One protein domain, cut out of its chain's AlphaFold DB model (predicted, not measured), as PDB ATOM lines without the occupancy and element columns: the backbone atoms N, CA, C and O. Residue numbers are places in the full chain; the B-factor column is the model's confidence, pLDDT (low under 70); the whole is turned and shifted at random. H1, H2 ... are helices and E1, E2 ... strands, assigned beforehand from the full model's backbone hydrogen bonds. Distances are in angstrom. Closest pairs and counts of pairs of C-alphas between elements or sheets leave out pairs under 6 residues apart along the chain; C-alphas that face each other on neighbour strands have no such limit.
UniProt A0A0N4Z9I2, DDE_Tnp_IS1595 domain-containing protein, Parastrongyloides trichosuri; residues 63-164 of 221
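AT A GLANCE: This is residues 63 to 164 of the 221 residues of the protein "DDE_Tnp_IS1595 domain-containing protein" of Parastrongyloides trichosuri (UniProt A0A0N4Z9I2). A strongly twisted sheet of five strands curls round one helix, H1, while a thin two-stranded hairpin, E2 and E3, runs on from its strands E1 and E4 as an arm whose residues 74 to 79 stick out. Two short helices, H2 and H3, graze the sheet, and residues 133 to 139 of the loop between them stick out too. The 102 printed residues include, in order, E1, E2, E3, E4, E5, H1, E6, H2, H3 and E7; the large sheet runs E5, E4, E1, E6, E7 and is mixed, and the class is mixed, helices and strands. The whole is only just compact, close to loose, with a radius of gyration of the C-alphas of 14.9 A and spans of 48 by 37 by 25 A.

HOW THE PARTS SIT: E1, residues 63 to 70, runs on into E2, residues 73 to 75, at 27 degrees. E2 and E3, residues 78 to 80, form an antiparallel hairpin, with N 80 and O 73 2.8 A apart. E3 runs on at 7 degrees into E4, residues 83 to 90, which is antiparallel to E1, with N 65 and O 87 3.0 A apart. E4 and E5, residues 96 to 101, form a hairpin, with N 97 and O 88 2.8 A apart. H1, residues 106 to 116, is on one face of the sheet, making two layers, helix over sheet; its closest C-alphas to E5 are Lys 108 and Ile 101, 7.4 A. E6, residues 121 to 125, is parallel to E1, with N 64 and O 124 3.0 A apart; E5, H1 and E6 make a split strand-helix-strand unit, two strands running the same way with E4 and E1 between them, its crossover right-handed. H2, residues 127 to 132, only grazes the sheet with residues 127 to 128; the C-alphas of Glu 65 and Ile 127, the closest of E1 and H2, are 6.4 A apart. H1 and H2 are close but not clearly touching, with the C-alphas of Arg 106 and Tyr 131 7.6 A apart. H3, residues 142 to 146, only grazes the sheet; its closest C-alphas to E7, residues 151 to 155, are Asn 146 and Lys 152, 6.5 A. E7 is parallel to E6, with N 123 and O 153 2.8 A apart; E6, H2, H3 and E7 make a strand-helix-strand unit, parallel neighbours joined through helices, also right-handed. In H1, H2 and H3 every O i to N i+4 pair is within hydrogen-bond range.

IN THESE COORDINATES: E1 begins at C-alpha 63 (6.747, 18.274, 46.972) and is 21.6 A long; E4 is 23.6 A, E5 16.0 A, H1 15.5 A, E6 12.4 A and E7 11.0 A. E7 ends at C-alpha 155 (5.085, 13.865, 38.736).

THE WHOLE: The C-alphas farthest apart, Asn 76 and Lys 152, are 48.0 A apart. The printed part has no cut, and no link is long. Mean pLDDT of the printed part is 70.1, with 45 residues under 70, among them 128 to 152.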
ATOM      1  N   GLU A  63       6.841  17.071  47.797       87.38
ATOM      2  CA  GLU A  63       6.747  18.274  46.972       87.38
ATOM      3  C   GLU A  63       8.061  19.043  47.041       87.38
ATOM      4  O   GLU A  63       8.548  19.359  48.130       87.38
ATOM      5  N   VAL A  64       8.626  19.355  45.876       85.38
ATOM      6  CA  VAL A  64       9.864  20.125  45.753       85.38
ATOM      7  C   VAL A  64       9.555  21.419  45.014       85.38
ATOM      8  O   VAL A  64       9.030  21.394  43.902       85.38
ATOM      9  N   GLU A  65       9.888  22.555  45.627       86.50
ATOM     10  CA  GLU A  65       9.724  23.873  45.006       86.50
ATOM     11  C   GLU A  65      10.935  24.777  45.268       86.50
ATOM     12  O   GLU A  65      11.528  24.783  46.351       86.50
ATOM     13  N   GLU A  66      11.284  25.578  44.264       86.44
ATOM     14  CA  GLU A  66      12.267  26.644  44.370       86.44
ATOM     15  C   GLU A  66      11.566  28.000  44.548       86.44
ATOM     16  O   GLU A  66      10.665  28.355  43.791       86.44
ATOM     17  N   VAL A  67      12.019  28.818  45.506       85.44
ATOM     18  CA  VAL A  67      11.462  30.158  45.703       85.44
ATOM     19  C   VAL A  67      12.521  31.240  45.914       85.44
ATOM     20  O   VAL A  67      13.435  31.152  46.738       85.44
ATOM     21  N   ILE A  68      12.338  32.358  45.208       84.06
ATOM     22  CA  ILE A  68      13.135  33.574  45.385       84.06
ATOM     23  C   ILE A  68      12.685  34.287  46.658       84.06
ATOM     24  O   ILE A  68      11.600  34.871  46.715       84.06
ATOM     25  N   ILE A  69      13.534  34.297  47.682       79.56
ATOM     26  CA  ILE A  69      13.266  34.979  48.958       79.56
ATOM     27  C   ILE A  69      13.795  36.413  48.994       79.56
ATOM     28  O   ILE A  69      13.320  37.217  49.799       79.56
ATOM     29  N   SER A  70      14.735  36.750  48.107       75.12
ATOM     30  CA  SER A  70      15.154  38.125  47.858       75.12
ATOM     31  C   SER A  70      15.554  38.341  46.423       75.12
ATOM     32  O   SER A  70      16.457  37.671  45.927       75.12
ATOM     33  N   ASP A  71      14.994  39.390  45.838       68.62
ATOM     34  CA  ASP A  71      15.404  39.879  44.534       68.62
ATOM     35  C   ASP A  71      16.838  40.404  44.557       68.62
ATOM     36  O   ASP A  71      17.359  40.839  45.596       68.62
ATOM     37  N   GLN A  72      17.455  40.372  43.378       66.88
ATOM     38  CA  GLN A  72      18.718  41.040  43.107       66.88
ATOM     39  C   GLN A  72      18.575  42.540  43.377       66.88
ATOM     40  O   GLN A  72      17.582  43.168  43.007       66.88
ATOM     41  N   LYS A  73      19.586  43.133  44.016       67.38
ATOM     42  CA  LYS A  73      19.604  44.572  44.310       67.38
ATOM     43  C   LYS A  73      20.907  45.200  43.863       67.38
ATOM     44  O   LYS A  73      21.972  44.608  43.997       67.38
ATOM     45  N   TYR A  74      20.824  46.438  43.395       60.19
ATOM     46  CA  TYR A  74      21.990  47.280  43.162       60.19
ATOM     47  C   TYR A  74      22.179  48.189  44.372       60.19
ATOM     48  O   TYR A  74      21.280  48.944  44.737       60.19
ATOM     49  N   CYS A  75      23.330  48.099  45.032       67.56
ATOM     50  CA  CYS A  75      23.656  48.912  46.202       67.56
ATOM     51  C   CYS A  75      25.101  49.397  46.094       67.56
ATOM     52  O   CYS A  75      26.023  48.588  46.009       67.56
ATOM     53  N   ASN A  76      25.303  50.717  46.108       72.75
ATOM     54  CA  ASN A  76      26.625  51.358  46.085       72.75
ATOM     55  C   ASN A  76      27.546  50.843  44.959       72.75
ATOM     56  O   ASN A  76      28.713  50.535  45.195       72.75
ATOM     57  N   GLY A  77      27.005  50.686  43.746       74.75
ATOM     58  CA  GLY A  77      27.759  50.197  42.585       74.75
ATOM     59  C   GLY A  77      28.079  48.697  42.602       74.75
ATOM     60  O   GLY A  77      28.788  48.225  41.720       74.75
ATOM     61  N   LYS A  78      27.560  47.933  43.573       67.94
ATOM     62  CA  LYS A  78      27.686  46.471  43.638       67.94
ATOM     63  C   LYS A  78      26.347  45.792  43.376       67.94
ATOM     64  O   LYS A  78      25.307  46.241  43.862       67.94
ATOM     65  N   VAL A  79      26.400  44.683  42.643       74.50
ATOM     66  CA  VAL A  79      25.273  43.759  42.491       74.50
ATOM     67  C   VAL A  79      25.228  42.859  43.720       74.50
ATOM     68  O   VAL A  79      26.179  42.134  44.000       74.50
ATOM     69  N   ILE A  80      24.132  42.923  44.468       69.12
ATOM     70  CA  ILE A  80      23.798  41.945  45.500       69.12
ATOM     71  C   ILE A  80      23.030  40.824  44.793       69.12
ATOM     72  O   ILE A  80      21.957  41.109  44.250       69.12
ATOM     73  N   PRO A  81      23.561  39.588  44.771       69.44
ATOM     74  CA  PRO A  81      22.935  38.490  44.052       69.44
ATOM     75  C   PRO A  81      21.560  38.176  44.638       69.44
ATOM     76  O   PRO A  81      21.317  38.350  45.838       69.44
ATOM     77  N   GLN A  82      20.671  37.701  43.769       78.00
ATOM     78  CA  GLN A  82      19.399  37.119  44.168       78.00
ATOM     79  C   GLN A  82      19.640  35.982  45.164       78.00
ATOM     80  O   GLN A  82      20.641  35.269  45.082       78.00
ATOM     81  N   LYS A  83      18.733  35.826  46.127       78.75
ATOM     82  CA  LYS A  83      18.813  34.759  47.123       78.75
ATOM     83  C   LYS A  83      17.638  33.831  46.941       78.75
ATOM     84  O   LYS A  83      16.484  34.269  46.968       78.75
ATOM     85  N   CYS A  84      17.969  32.566  46.762       83.06
ATOM     86  CA  CYS A  84      17.018  31.530  46.453       83.06
ATOM     87  C   CYS A  84      17.098  30.406  47.486       83.06
ATOM     88  O   CYS A  84      18.148  30.169  48.090       83.06
ATOM     89  N   VAL A  85      15.970  29.757  47.737       87.38
ATOM     90  CA  VAL A  85      15.894  28.568  48.579       87.38
ATOM     91  C   VAL A  85      15.125  27.487  47.839       87.38
ATOM     92  O   VAL A  85      14.183  27.787  47.111       87.38
ATOM     93  N   ILE A  86      15.523  26.243  48.062       87.38
ATOM     94  CA  ILE A  86      14.764  25.060  47.668       87.38
ATOM     95  C   ILE A  86      14.109  24.519  48.924       87.38
ATOM     96  O   ILE A  86      14.745  24.479  49.984       87.38
ATOM     97  N   GLY A  87      12.852  24.119  48.806       88.69
ATOM     98  CA  GLY A  87      12.138  23.414  49.851       88.69
ATOM     99  C   GLY A  87      11.665  22.059  49.374       88.69
ATOM    100  O   GLY A  87      11.299  21.903  48.213       88.69
ATOM    101  N   ILE A  88      11.679  21.107  50.297       87.25
ATOM    102  CA  ILE A  88      11.194  19.744  50.111       87.25
ATOM    103  C   ILE A  88      10.246  19.486  51.272       87.25
ATOM    104  O   ILE A  88      10.659  19.634  52.423       87.25
ATOM    105  N   ILE A  89       8.986  19.166  50.991       88.00
ATOM    106  CA  ILE A  89       7.983  18.866  52.016       88.00
ATOM    107  C   ILE A  89       7.375  17.489  51.776       88.00
ATOM    108  O   ILE A  89       6.965  17.169  50.661       88.00
ATOM    109  N   ASP A  90       7.268  16.691  52.834       87.25
ATOM    110  CA  ASP A  90       6.447  15.483  52.816       87.25
ATOM    111  C   ASP A  90       4.965  15.891  52.818       87.25
ATOM    112  O   ASP A  90       4.476  16.611  53.700       87.25
ATOM    113  N   THR A  91       4.228  15.451  51.801       85.69
ATOM    114  CA  THR A  91       2.820  15.831  51.604       85.69
ATOM    115  C   THR A  91       1.874  15.294  52.679       85.69
ATOM    116  O   THR A  91       0.776  15.838  52.835       85.69
ATOM    117  N   VAL A  92       2.285  14.301  53.461       86.06
ATOM    118  CA  VAL A  92       1.514  13.671  54.535       86.06
ATOM    119  C   VAL A  92       1.971  14.177  55.900       86.06
ATOM    120  O   VAL A  92       1.154  14.744  56.631       86.06
ATOM    121  N   THR A  93       3.254  14.023  56.251       85.44
ATOM    122  CA  THR A  93       3.760  14.403  57.587       85.44
ATOM    123  C   THR A  93       3.877  15.916  57.753       85.44
ATOM    124  O   THR A  93       3.773  16.434  58.868       85.44
ATOM    125  N   LYS A  94       4.014  16.645  56.636       87.38
ATOM    126  CA  LYS A  94       4.284  18.093  56.578       87.38
ATOM    127  C   LYS A  94       5.632  18.494  57.177       87.38
ATOM    128  O   LYS A  94       5.841  19.693  57.441       87.38
ATOM    129  N   ASP A  95       6.526  17.522  57.349       86.75
ATOM    130  CA  ASP A  95       7.936  17.763  57.614       86.75
ATOM    131  C   ASP A  95       8.572  18.392  56.387       86.75
ATOM    132  O   ASP A  95       8.238  18.068  55.247       86.75
ATOM    133  N   VAL A  96       9.432  19.375  56.629       88.44
ATOM    134  CA  VAL A  96       9.938  20.242  55.575       88.44
ATOM    135  C   VAL A  96      11.411  20.534  55.781       88.44
ATOM    136  O   VAL A  96      11.843  20.932  56.865       88.44
ATOM    137  N   LEU A  97      12.171  20.381  54.706       88.38
ATOM    138  CA  LEU A  97      13.558  20.789  54.595       88.38
ATOM    139  C   LEU A  97      13.631  22.023  53.704       88.38
ATOM    140  O   LEU A  97      12.968  22.089  52.676       88.38
ATOM    141  N   ILE A  98      14.442  23.008  54.088       89.69
ATOM    142  CA  ILE A  98      14.689  24.199  53.272       89.69
ATOM    143  C   ILE A  98      16.189  24.469  53.258       89.69
ATOM    144  O   ILE A  98      16.825  24.614  54.309       89.69
ATOM    145  N   LYS A  99      16.760  24.572  52.059       87.19
ATOM    146  CA  LYS A  99      18.179  24.864  51.854       87.19
ATOM    147  C   LYS A  99      18.344  26.107  51.000       87.19
ATOM    148  O   LYS A  99      17.704  26.274  49.967       87.19
ATOM    149  N   HIS A 100      19.212  26.999  51.453       86.38
ATOM    150  CA  HIS A 100      19.641  28.152  50.687       86.38
ATOM    151  C   HIS A 100      20.609  27.731  49.582       86.38
ATOM    152  O   HIS A 100      21.605  27.059  49.846       86.38
ATOM    153  N   ILE A 101      20.334  28.194  48.364       79.12
ATOM    154  CA  ILE A 101      21.186  28.010  47.193       79.12
ATOM    155  C   ILE A 101      21.696  29.366  46.702       79.12
ATOM    156  O   ILE A 101      20.931  30.276  46.379       79.12
ATOM    157  N   ASP A 102      23.022  29.510  46.655       69.44
ATOM    158  CA  ASP A 102      23.687  30.747  46.220       69.44
ATOM    159  C   ASP A 102      23.596  30.989  44.705       69.44
ATOM    160  O   ASP A 102      23.873  32.092  44.235       69.44
ATOM    161  N   SER A 103      23.222  29.966  43.937       67.50
ATOM    162  CA  SER A 103      23.022  30.026  42.490       67.50
ATOM    163  C   SER A 103      22.002  28.968  42.068       67.50
ATOM    164  O   SER A 103      21.989  27.881  42.645       67.50
ATOM    165  N   ARG A 104      21.198  29.269  41.038       68.50
ATOM    166  CA  ARG A 104      20.290  28.334  40.335       68.50
ATOM    167  C   ARG A 104      21.065  27.335  39.474       68.50
ATOM    168  O   ARG A 104      20.879  27.228  38.267       68.50
ATOM    169  N   ASP A 105      22.045  26.701  40.092       69.88
ATOM    170  CA  ASP A 105      22.887  25.717  39.443       69.88
ATOM    171  C   ASP A 105      22.206  24.354  39.537       69.88
ATOM    172  O   ASP A 105      21.869  23.896  40.633       69.88
ATOM    173  N   ARG A 106      22.009  23.716  38.383       67.69
ATOM    174  CA  ARG A 106      21.350  22.413  38.276       67.69
ATOM    175  C   ARG A 106      22.053  21.349  39.104       67.69
ATOM    176  O   ARG A 106      21.374  20.536  39.720       67.69
ATOM    177  N   GLU A 107      23.384  21.367  39.160       71.25
ATOM    178  CA  GLU A 107      24.136  20.387  39.948       71.25
ATOM    179  C   GLU A 107      23.874  20.559  41.446       71.25
ATOM    180  O   GLU A 107      23.698  19.577  42.164       71.25
ATOM    181  N   LYS A 108      23.754  21.806  41.917       71.62
ATOM    182  CA  LYS A 108      23.428  22.098  43.320       71.62
ATOM    183  C   LYS A 108      21.996  21.716  43.662       71.62
ATOM    184  O   LYS A 108      21.767  21.159  44.729       71.62
ATOM    185  N   LEU A 109      21.048  22.002  42.772       73.69
ATOM    186  CA  LEU A 109      19.655  21.586  42.930       73.69
ATOM    187  C   LEU A 109      19.554  20.058  43.009       73.69
ATOM    188  O   LEU A 109      18.929  19.537  43.930       73.69
ATOM    189  N   LYS A 110      20.231  19.353  42.091       72.75
ATOM    190  CA  LYS A 110      20.312  17.889  42.095       72.75
ATOM    191  C   LYS A 110      20.903  17.391  43.414       72.75
ATOM    192  O   LYS A 110      20.257  16.601  44.083       72.75
ATOM    193  N   SER A 111      22.057  17.910  43.839       75.50
ATOM    194  CA  SER A 111      22.676  17.530  45.119       75.50
ATOM    195  C   SER A 111      21.720  17.717  46.295       75.50
ATOM    196  O   SER A 111      21.526  16.788  47.061       75.50
ATOM    197  N   VAL A 112      21.059  18.875  46.412       76.56
ATOM    198  CA  VAL A 112      20.142  19.157  47.530       76.56
ATOM    199  C   VAL A 112      18.969  18.178  47.581       76.56
ATOM    200  O   VAL A 112      18.587  17.755  48.669       76.56
ATOM    201  N   ILE A 113      18.390  17.829  46.430       75.75
ATOM    202  CA  ILE A 113      17.279  16.871  46.359       75.75
ATOM    203  C   ILE A 113      17.774  15.468  46.722       75.75
ATOM    204  O   ILE A 113      17.162  14.798  47.543       75.75
ATOM    205  N   PHE A 114      18.904  15.043  46.163       73.38
ATOM    206  CA  PHE A 114      19.456  13.706  46.384       73.38
ATOM    207  C   PHE A 114      19.976  13.506  47.813       73.38
ATOM    208  O   PHE A 114      19.842  12.420  48.363       73.38
ATOM    209  N   ASP A 115      20.515  14.550  48.441       73.38
ATOM    210  CA  ASP A 115      20.933  14.513  49.846       73.38
ATOM    211  C   ASP A 115      19.729  14.398  50.799       73.38
ATOM    212  O   ASP A 115      19.874  13.946  51.933       73.38
ATOM    213  N   ALA A 116      18.544  14.832  50.356       68.50
ATOM    214  CA  ALA A 116      17.315  14.815  51.144       68.50
ATOM    215  C   ALA A 116      16.442  13.570  50.911       68.50
ATOM    216  O   ALA A 116      15.575  13.296  51.739       68.50
ATOM    217  N   VAL A 117      16.659  12.850  49.804       68.25
ATOM    218  CA  VAL A 117      15.902  11.658  49.401       68.25
ATOM    219  C   VAL A 117      16.847  10.455  49.374       68.25
ATOM    220  O   VAL A 117      17.703  10.310  48.501       68.25
ATOM    221  N   THR A 118      16.713   9.607  50.382       65.06
ATOM    222  CA  THR A 118      17.521   8.421  50.672       65.06
ATOM    223  C   THR A 118      16.885   7.088  50.263       65.06
ATOM    224  O   THR A 118      17.598   6.089  50.196       65.06
ATOM    225  N   GLU A 119      15.589   7.069  49.966       66.00
ATOM    226  CA  GLU A 119      14.788   5.949  49.481       66.00
ATOM    227  C   GLU A 119      13.967   6.359  48.245       66.00
ATOM    228  O   GLU A 119      13.527   7.509  48.146       66.00
ATOM    229  N   PRO A 120      13.709   5.420  47.311       61.00
ATOM    230  CA  PRO A 120      12.921   5.663  46.106       61.00
ATOM    231  C   PRO A 120      11.541   6.288  46.366       61.00
ATOM    232  O   PRO A 120      10.550   5.593  46.588       61.00
ATOM    233  N   SER A 121      11.461   7.614  46.230       71.25
ATOM    234  CA  SER A 121      10.253   8.407  46.499       71.25
ATOM    235  C   SER A 121       9.580   8.933  45.233       71.25
ATOM    236  O   SER A 121      10.214   9.082  44.183       71.25
ATOM    237  N   THR A 122       8.285   9.244  45.330       78.88
ATOM    238  CA  THR A 122       7.574  10.021  44.304       78.88
ATOM    239  C   THR A 122       7.797  11.508  44.562       78.88
ATOM    240  O   THR A 122       7.447  12.014  45.625       78.88
ATOM    241  N   ILE A 123       8.352  12.223  43.589       78.62
ATOM    242  CA  ILE A 123       8.648  13.653  43.683       78.62
ATOM    243  C   ILE A 123       7.674  14.439  42.797       78.62
ATOM    244  O   ILE A 123       7.631  14.245  41.584       78.62
ATOM    245  N   SER A 124       6.911  15.344  43.408       83.94
ATOM    246  CA  SER A 124       6.003  16.299  42.766       83.94
ATOM    247  C   SER A 124       6.693  17.653  42.618       83.94
ATOM    248  O   SER A 124       7.030  18.288  43.619       83.94
ATOM    249  N   THR A 125       6.934  18.105  41.385       78.38
ATOM    250  CA  THR A 125       7.716  19.327  41.129       78.38
ATOM    251  C   THR A 125       7.444  19.919  39.745       78.38
ATOM    252  O   THR A 125       7.232  19.203  38.771       78.38
ATOM    253  N   ASP A 126       7.522  21.243  39.627       75.31
ATOM    254  CA  ASP A 126       7.550  21.987  38.355       75.31
ATOM    255  C   ASP A 126       8.957  22.487  37.992       75.31
ATOM    256  O   ASP A 126       9.238  22.725  36.818       75.31
ATOM    257  N   ILE A 127       9.857  22.553  38.977       71.62
ATOM    258  CA  ILE A 127      11.247  23.010  38.859       71.62
ATOM    259  C   ILE A 127      11.942  22.486  37.591       71.62
ATOM    260  O   ILE A 127      12.493  23.267  36.819       71.62
ATOM    261  N   TRP A 128      11.894  21.177  37.318       65.00
ATOM    262  CA  TRP A 128      12.596  20.592  36.168       65.00
ATOM    263  C   TRP A 128      12.092  21.097  34.816       65.00
ATOM    264  O   TRP A 128      12.895  21.209  33.895       65.00
ATOM    265  N   LYS A 129      10.813  21.473  34.686       63.66
ATOM    266  CA  LYS A 129      10.289  22.060  33.441       63.66
ATOM    267  C   LYS A 129      10.972  23.394  33.125       63.66
ATOM    268  O   LYS A 129      11.268  23.662  31.963       63.66
ATOM    269  N   GLU A 130      11.286  24.200  34.141       57.50
ATOM    270  CA  GLU A 130      12.039  25.447  33.956       57.50
ATOM    271  C   GLU A 130      13.492  25.189  33.530       57.50
ATOM    272  O   GLU A 130      14.025  25.928  32.706       57.50
ATOM    273  N   TYR A 131      14.125  24.124  34.035       56.66
ATOM    274  CA  TYR A 131      15.508  23.774  33.679       56.66
ATOM    275  C   TYR A 131      15.640  23.011  32.353       56.66
ATOM    276  O   TYR A 131      16.696  23.092  31.724       56.66
ATOM    277  N   LEU A 132      14.600  22.296  31.918       49.69
ATOM    278  CA  LEU A 132      14.535  21.628  30.613       49.69
ATOM    279  C   LEU A 132      14.441  22.650  29.469       49.69
ATOM    280  O   LEU A 132      15.131  22.509  28.467       49.69
ATOM    281  N   ASN A 133      13.694  23.743  29.657       45.16
ATOM    282  CA  ASN A 133      13.524  24.805  28.652       45.16
ATOM    283  C   ASN A 133      14.779  25.673  28.403       45.16
ATOM    284  O   ASN A 133      14.749  26.559  27.554       45.16
ATOM    285  N   VAL A 134      15.871  25.473  29.152       41.66
ATOM    286  CA  VAL A 134      17.135  26.225  28.988       41.66
ATOM    287  C   VAL A 134      18.160  25.440  28.152       41.66
ATOM    288  O   VAL A 134      19.196  25.984  27.772       41.66
ATOM    289  N   PHE A 135      17.884  24.174  27.831       37.72
ATOM    290  CA  PHE A 135      18.796  23.299  27.097       37.72
ATOM    291  C   PHE A 135      18.056  22.644  25.938       37.72
ATOM    292  O   PHE A 135      17.661  21.488  26.028       37.72
ATOM    293  N   ASP A 136      17.919  23.383  24.835       40.28
ATOM    294  CA  ASP A 136      17.310  22.883  23.592       40.28
ATOM    295  C   ASP A 136      18.005  21.616  23.035       40.28
ATOM    296  O   ASP A 136      17.403  20.894  22.248       40.28
ATOM    297  N   ASP A 137      19.223  21.289  23.492       37.72
ATOM    298  CA  ASP A 137      20.024  20.167  22.978       37.72
ATOM    299  C   ASP A 137      20.423  19.113  24.030       37.72
ATOM    300  O   ASP A 137      21.205  18.207  23.738       37.72
ATOM    301  N   VAL A 138      19.907  19.190  25.261       35.78
ATOM    302  CA  VAL A 138      20.110  18.130  26.261       35.78
ATOM    303  C   VAL A 138      18.748  17.728  26.784       35.78
ATOM    304  O   VAL A 138      18.216  18.347  27.704       35.78
ATOM    305  N   ILE A 139      18.205  16.662  26.199       36.72
ATOM    306  CA  ILE A 139      17.210  15.834  26.869       36.72
ATOM    307  C   ILE A 139      17.878  15.423  28.188       36.72
ATOM    308  O   ILE A 139      18.712  14.522  28.207       36.72
ATOM    309  N   ILE A 140      17.600  16.140  29.284       40.88
ATOM    310  CA  ILE A 140      17.748  15.534  30.604       40.88
ATOM    311  C   ILE A 140      16.668  14.477  30.582       40.88
ATOM    312  O   ILE A 140      15.480  14.775  30.714       40.88
ATOM    313  N   ASP A 141      17.107  13.273  30.264       46.34
ATOM    314  CA  ASP A 141      16.240  12.133  30.184       46.34
ATOM    315  C   ASP A 141      15.612  11.988  31.565       46.34
ATOM    316  O   ASP A 141      16.306  11.968  32.585       46.34
ATOM    317  N   TYR A 142      14.287  11.901  31.617       45.88
ATOM    318  CA  TYR A 142      13.605  11.391  32.806       45.88
ATOM    319  C   TYR A 142      14.278  10.084  33.288       45.88
ATOM    320  O   TYR A 142      14.316   9.807  34.487       45.88
ATOM    321  N   ASP A 143      14.895   9.347  32.359       45.12
ATOM    322  CA  ASP A 143      15.700   8.150  32.581       45.12
ATOM    323  C   ASP A 143      16.995   8.378  33.386       45.12
ATOM    324  O   ASP A 143      17.407   7.480  34.114       45.12
ATOM    325  N   ASP A 144      17.597   9.570  33.369       46.28
ATOM    326  CA  ASP A 144      18.814   9.906  34.135       46.28
ATOM    327  C   ASP A 144      18.519  10.296  35.601       46.28
ATOM    328  O   ASP A 144      19.411  10.348  36.454       46.28
ATOM    329  N   LEU A 145      17.251  10.597  35.906       49.78
ATOM    330  CA  LEU A 145      16.736  10.740  37.273       49.78
ATOM    331  C   LEU A 145      16.171   9.402  37.784       49.78
ATOM    332  O   LEU A 145      16.402   9.070  38.948       49.78
ATOM    333  N   ASN A 146      15.543   8.602  36.910       44.78
ATOM    334  CA  ASN A 146      15.158   7.207  37.188       44.78
ATOM    335  C   ASN A 146      16.362   6.256  37.333       44.78
ATOM    336  O   ASN A 146      16.209   5.167  37.879       44.78
ATOM    337  N   SER A 147      17.549   6.625  36.839       43.84
ATOM    338  CA  SER A 147      18.787   5.860  37.044       43.84
ATOM    339  C   SER A 147      19.406   6.083  38.426       43.84
ATOM    340  O   SER A 147      20.382   5.418  38.776       43.84
ATOM    341  N   SER A 148      18.844   6.996  39.229       52.09
ATOM    342  CA  SER A 148      19.146   7.058  40.654       52.09
ATOM    343  C   SER A 148      18.257   6.091  41.421       52.09
ATOM    344  O   SER A 148      17.034   6.149  41.308       52.09
ATOM    345  N   ASP A 149      18.862   5.254  42.259       55.56
ATOM    346  CA  ASP A 149      18.130   4.290  43.091       55.56
ATOM    347  C   ASP A 149      17.122   4.962  44.058       55.56
ATOM    348  O   ASP A 149      16.258   4.285  44.615       55.56
ATOM    349  N   ASN A 150      17.189   6.291  44.235       57.97
ATOM    350  CA  ASN A 150      16.430   7.056  45.230       57.97
ATOM    351  C   ASN A 150      15.230   7.844  44.663       57.97
ATOM    352  O   ASN A 150      14.474   8.429  45.436       57.97
ATOM    353  N   ILE A 151      14.998   7.877  43.344       64.50
ATOM    354  CA  ILE A 151      13.807   8.530  42.767       64.50
ATOM    355  C   ILE A 151      12.982   7.490  42.023       64.50
ATOM    356  O   ILE A 151      13.369   6.998  40.970       64.50
ATOM    357  N   LYS A 152      11.803   7.182  42.568       66.50
ATOM    358  CA  LYS A 152      10.887   6.199  41.979       66.50
ATOM    359  C   LYS A 152      10.092   6.774  40.815       66.50
ATOM    360  O   LYS A 152       9.790   6.064  39.860       66.50
ATOM    361  N   GLN A 153       9.650   8.022  40.955       70.62
ATOM    362  CA  GLN A 153       8.783   8.672  39.979       70.62
ATOM    363  C   GLN A 153       8.833  10.193  40.128       70.62
ATOM    364  O   GLN A 153       8.757  10.712  41.239       70.62
ATOM    365  N   LEU A 154       8.857  10.900  39.001       72.69
ATOM    366  CA  LEU A 154       8.600  12.336  38.929       72.69
ATOM    367  C   LEU A 154       7.173  12.575  38.433       72.69
ATOM    368  O   LEU A 154       6.742  11.960  37.456       72.69
ATOM    369  N   VAL A 155       6.442  13.457  39.110       78.31
ATOM    370  CA  VAL A 155       5.085  13.865  38.736       78.31
ATOM    371  C   VAL A 155       4.979  15.385  38.683       78.31
ATOM    372  O   VAL A 155       5.726  16.105  39.350       78.31
ATOM    373  N   ASP A 156       4.037  15.872  37.877       78.69
ATOM    374  CA  ASP A 156       3.736  17.297  37.787       78.69
ATOM    375  C   ASP A 156       3.316  17.861  39.147       78.69
ATOM    376  O   ASP A 156       2.639  17.181  39.924       78.69
ATOM    377  N   LYS A 157       3.709  19.115  39.414       76.94
ATOM    378  CA  LYS A 157       3.348  19.828  40.643       76.94
ATOM    379  C   LYS A 157       1.835  19.751  40.867       76.94
ATOM    380  O   LYS A 157       1.056  20.192  40.023       76.94
ATOM    381  N   ALA A 158       1.436  19.195  42.008       72.06
ATOM    382  CA  ALA A 158       0.038  19.135  42.409       72.06
ATOM    383  C   ALA A 158      -0.555  20.543  42.610       72.06
ATOM    384  O   ALA A 158       0.116  21.444  43.114       72.06
ATOM    385  N   ASP A 159      -1.843  20.711  42.294       69.56
ATOM    386  CA  ASP A 159      -2.566  21.980  42.501       69.56
ATOM    387  C   ASP A 159      -2.645  22.386  43.986       69.56
ATOM    388  O   ASP A 159      -2.725  23.567  44.328       69.56
ATOM    389  N   ASN A 160      -2.620  21.399  44.888       61.44
ATOM    390  CA  ASN A 160      -2.653  21.601  46.334       61.44
ATOM    391  C   ASN A 160      -1.236  21.764  46.889       61.44
ATOM    392  O   ASN A 160      -0.694  20.848  47.494       61.44
ATOM    393  N   ASP A 161      -0.673  22.952  46.709       72.94
ATOM    394  CA  ASP A 161       0.688  23.292  47.121       72.94
ATOM    395  C   ASP A 161       0.834  23.368  48.660       72.94
ATOM    396  O   ASP A 161       0.469  24.362  49.310       72.94
ATOM    397  N   ALA A 162       1.365  22.304  49.272       79.44
ATOM    398  CA  ALA A 162       1.586  22.231  50.714       79.44
ATOM    399  C   ALA A 162       2.719  23.161  51.173       79.44
ATOM    400  O   ALA A 162       2.720  23.625  52.324       79.44
ATOM    401  N   ILE A 163       3.675  23.448  50.289       86.25
ATOM    402  CA  ILE A 163       4.871  24.226  50.603       86.25
ATOM    403  C   ILE A 163       4.633  25.742  50.514       86.25
ATOM    404  O   ILE A 163       5.243  26.513  51.261       86.25
ATOM    405  N   SER A 164       3.642  26.183  49.740       85.50
ATOM    406  CA  SER A 164       3.230  27.584  49.597       85.50
ATOM    407  C   SER A 164       2.987  28.290  50.937       85.50
ATOM    408  O   SER A 164       3.459  29.411  51.175       85.50
TER     409      SER A 164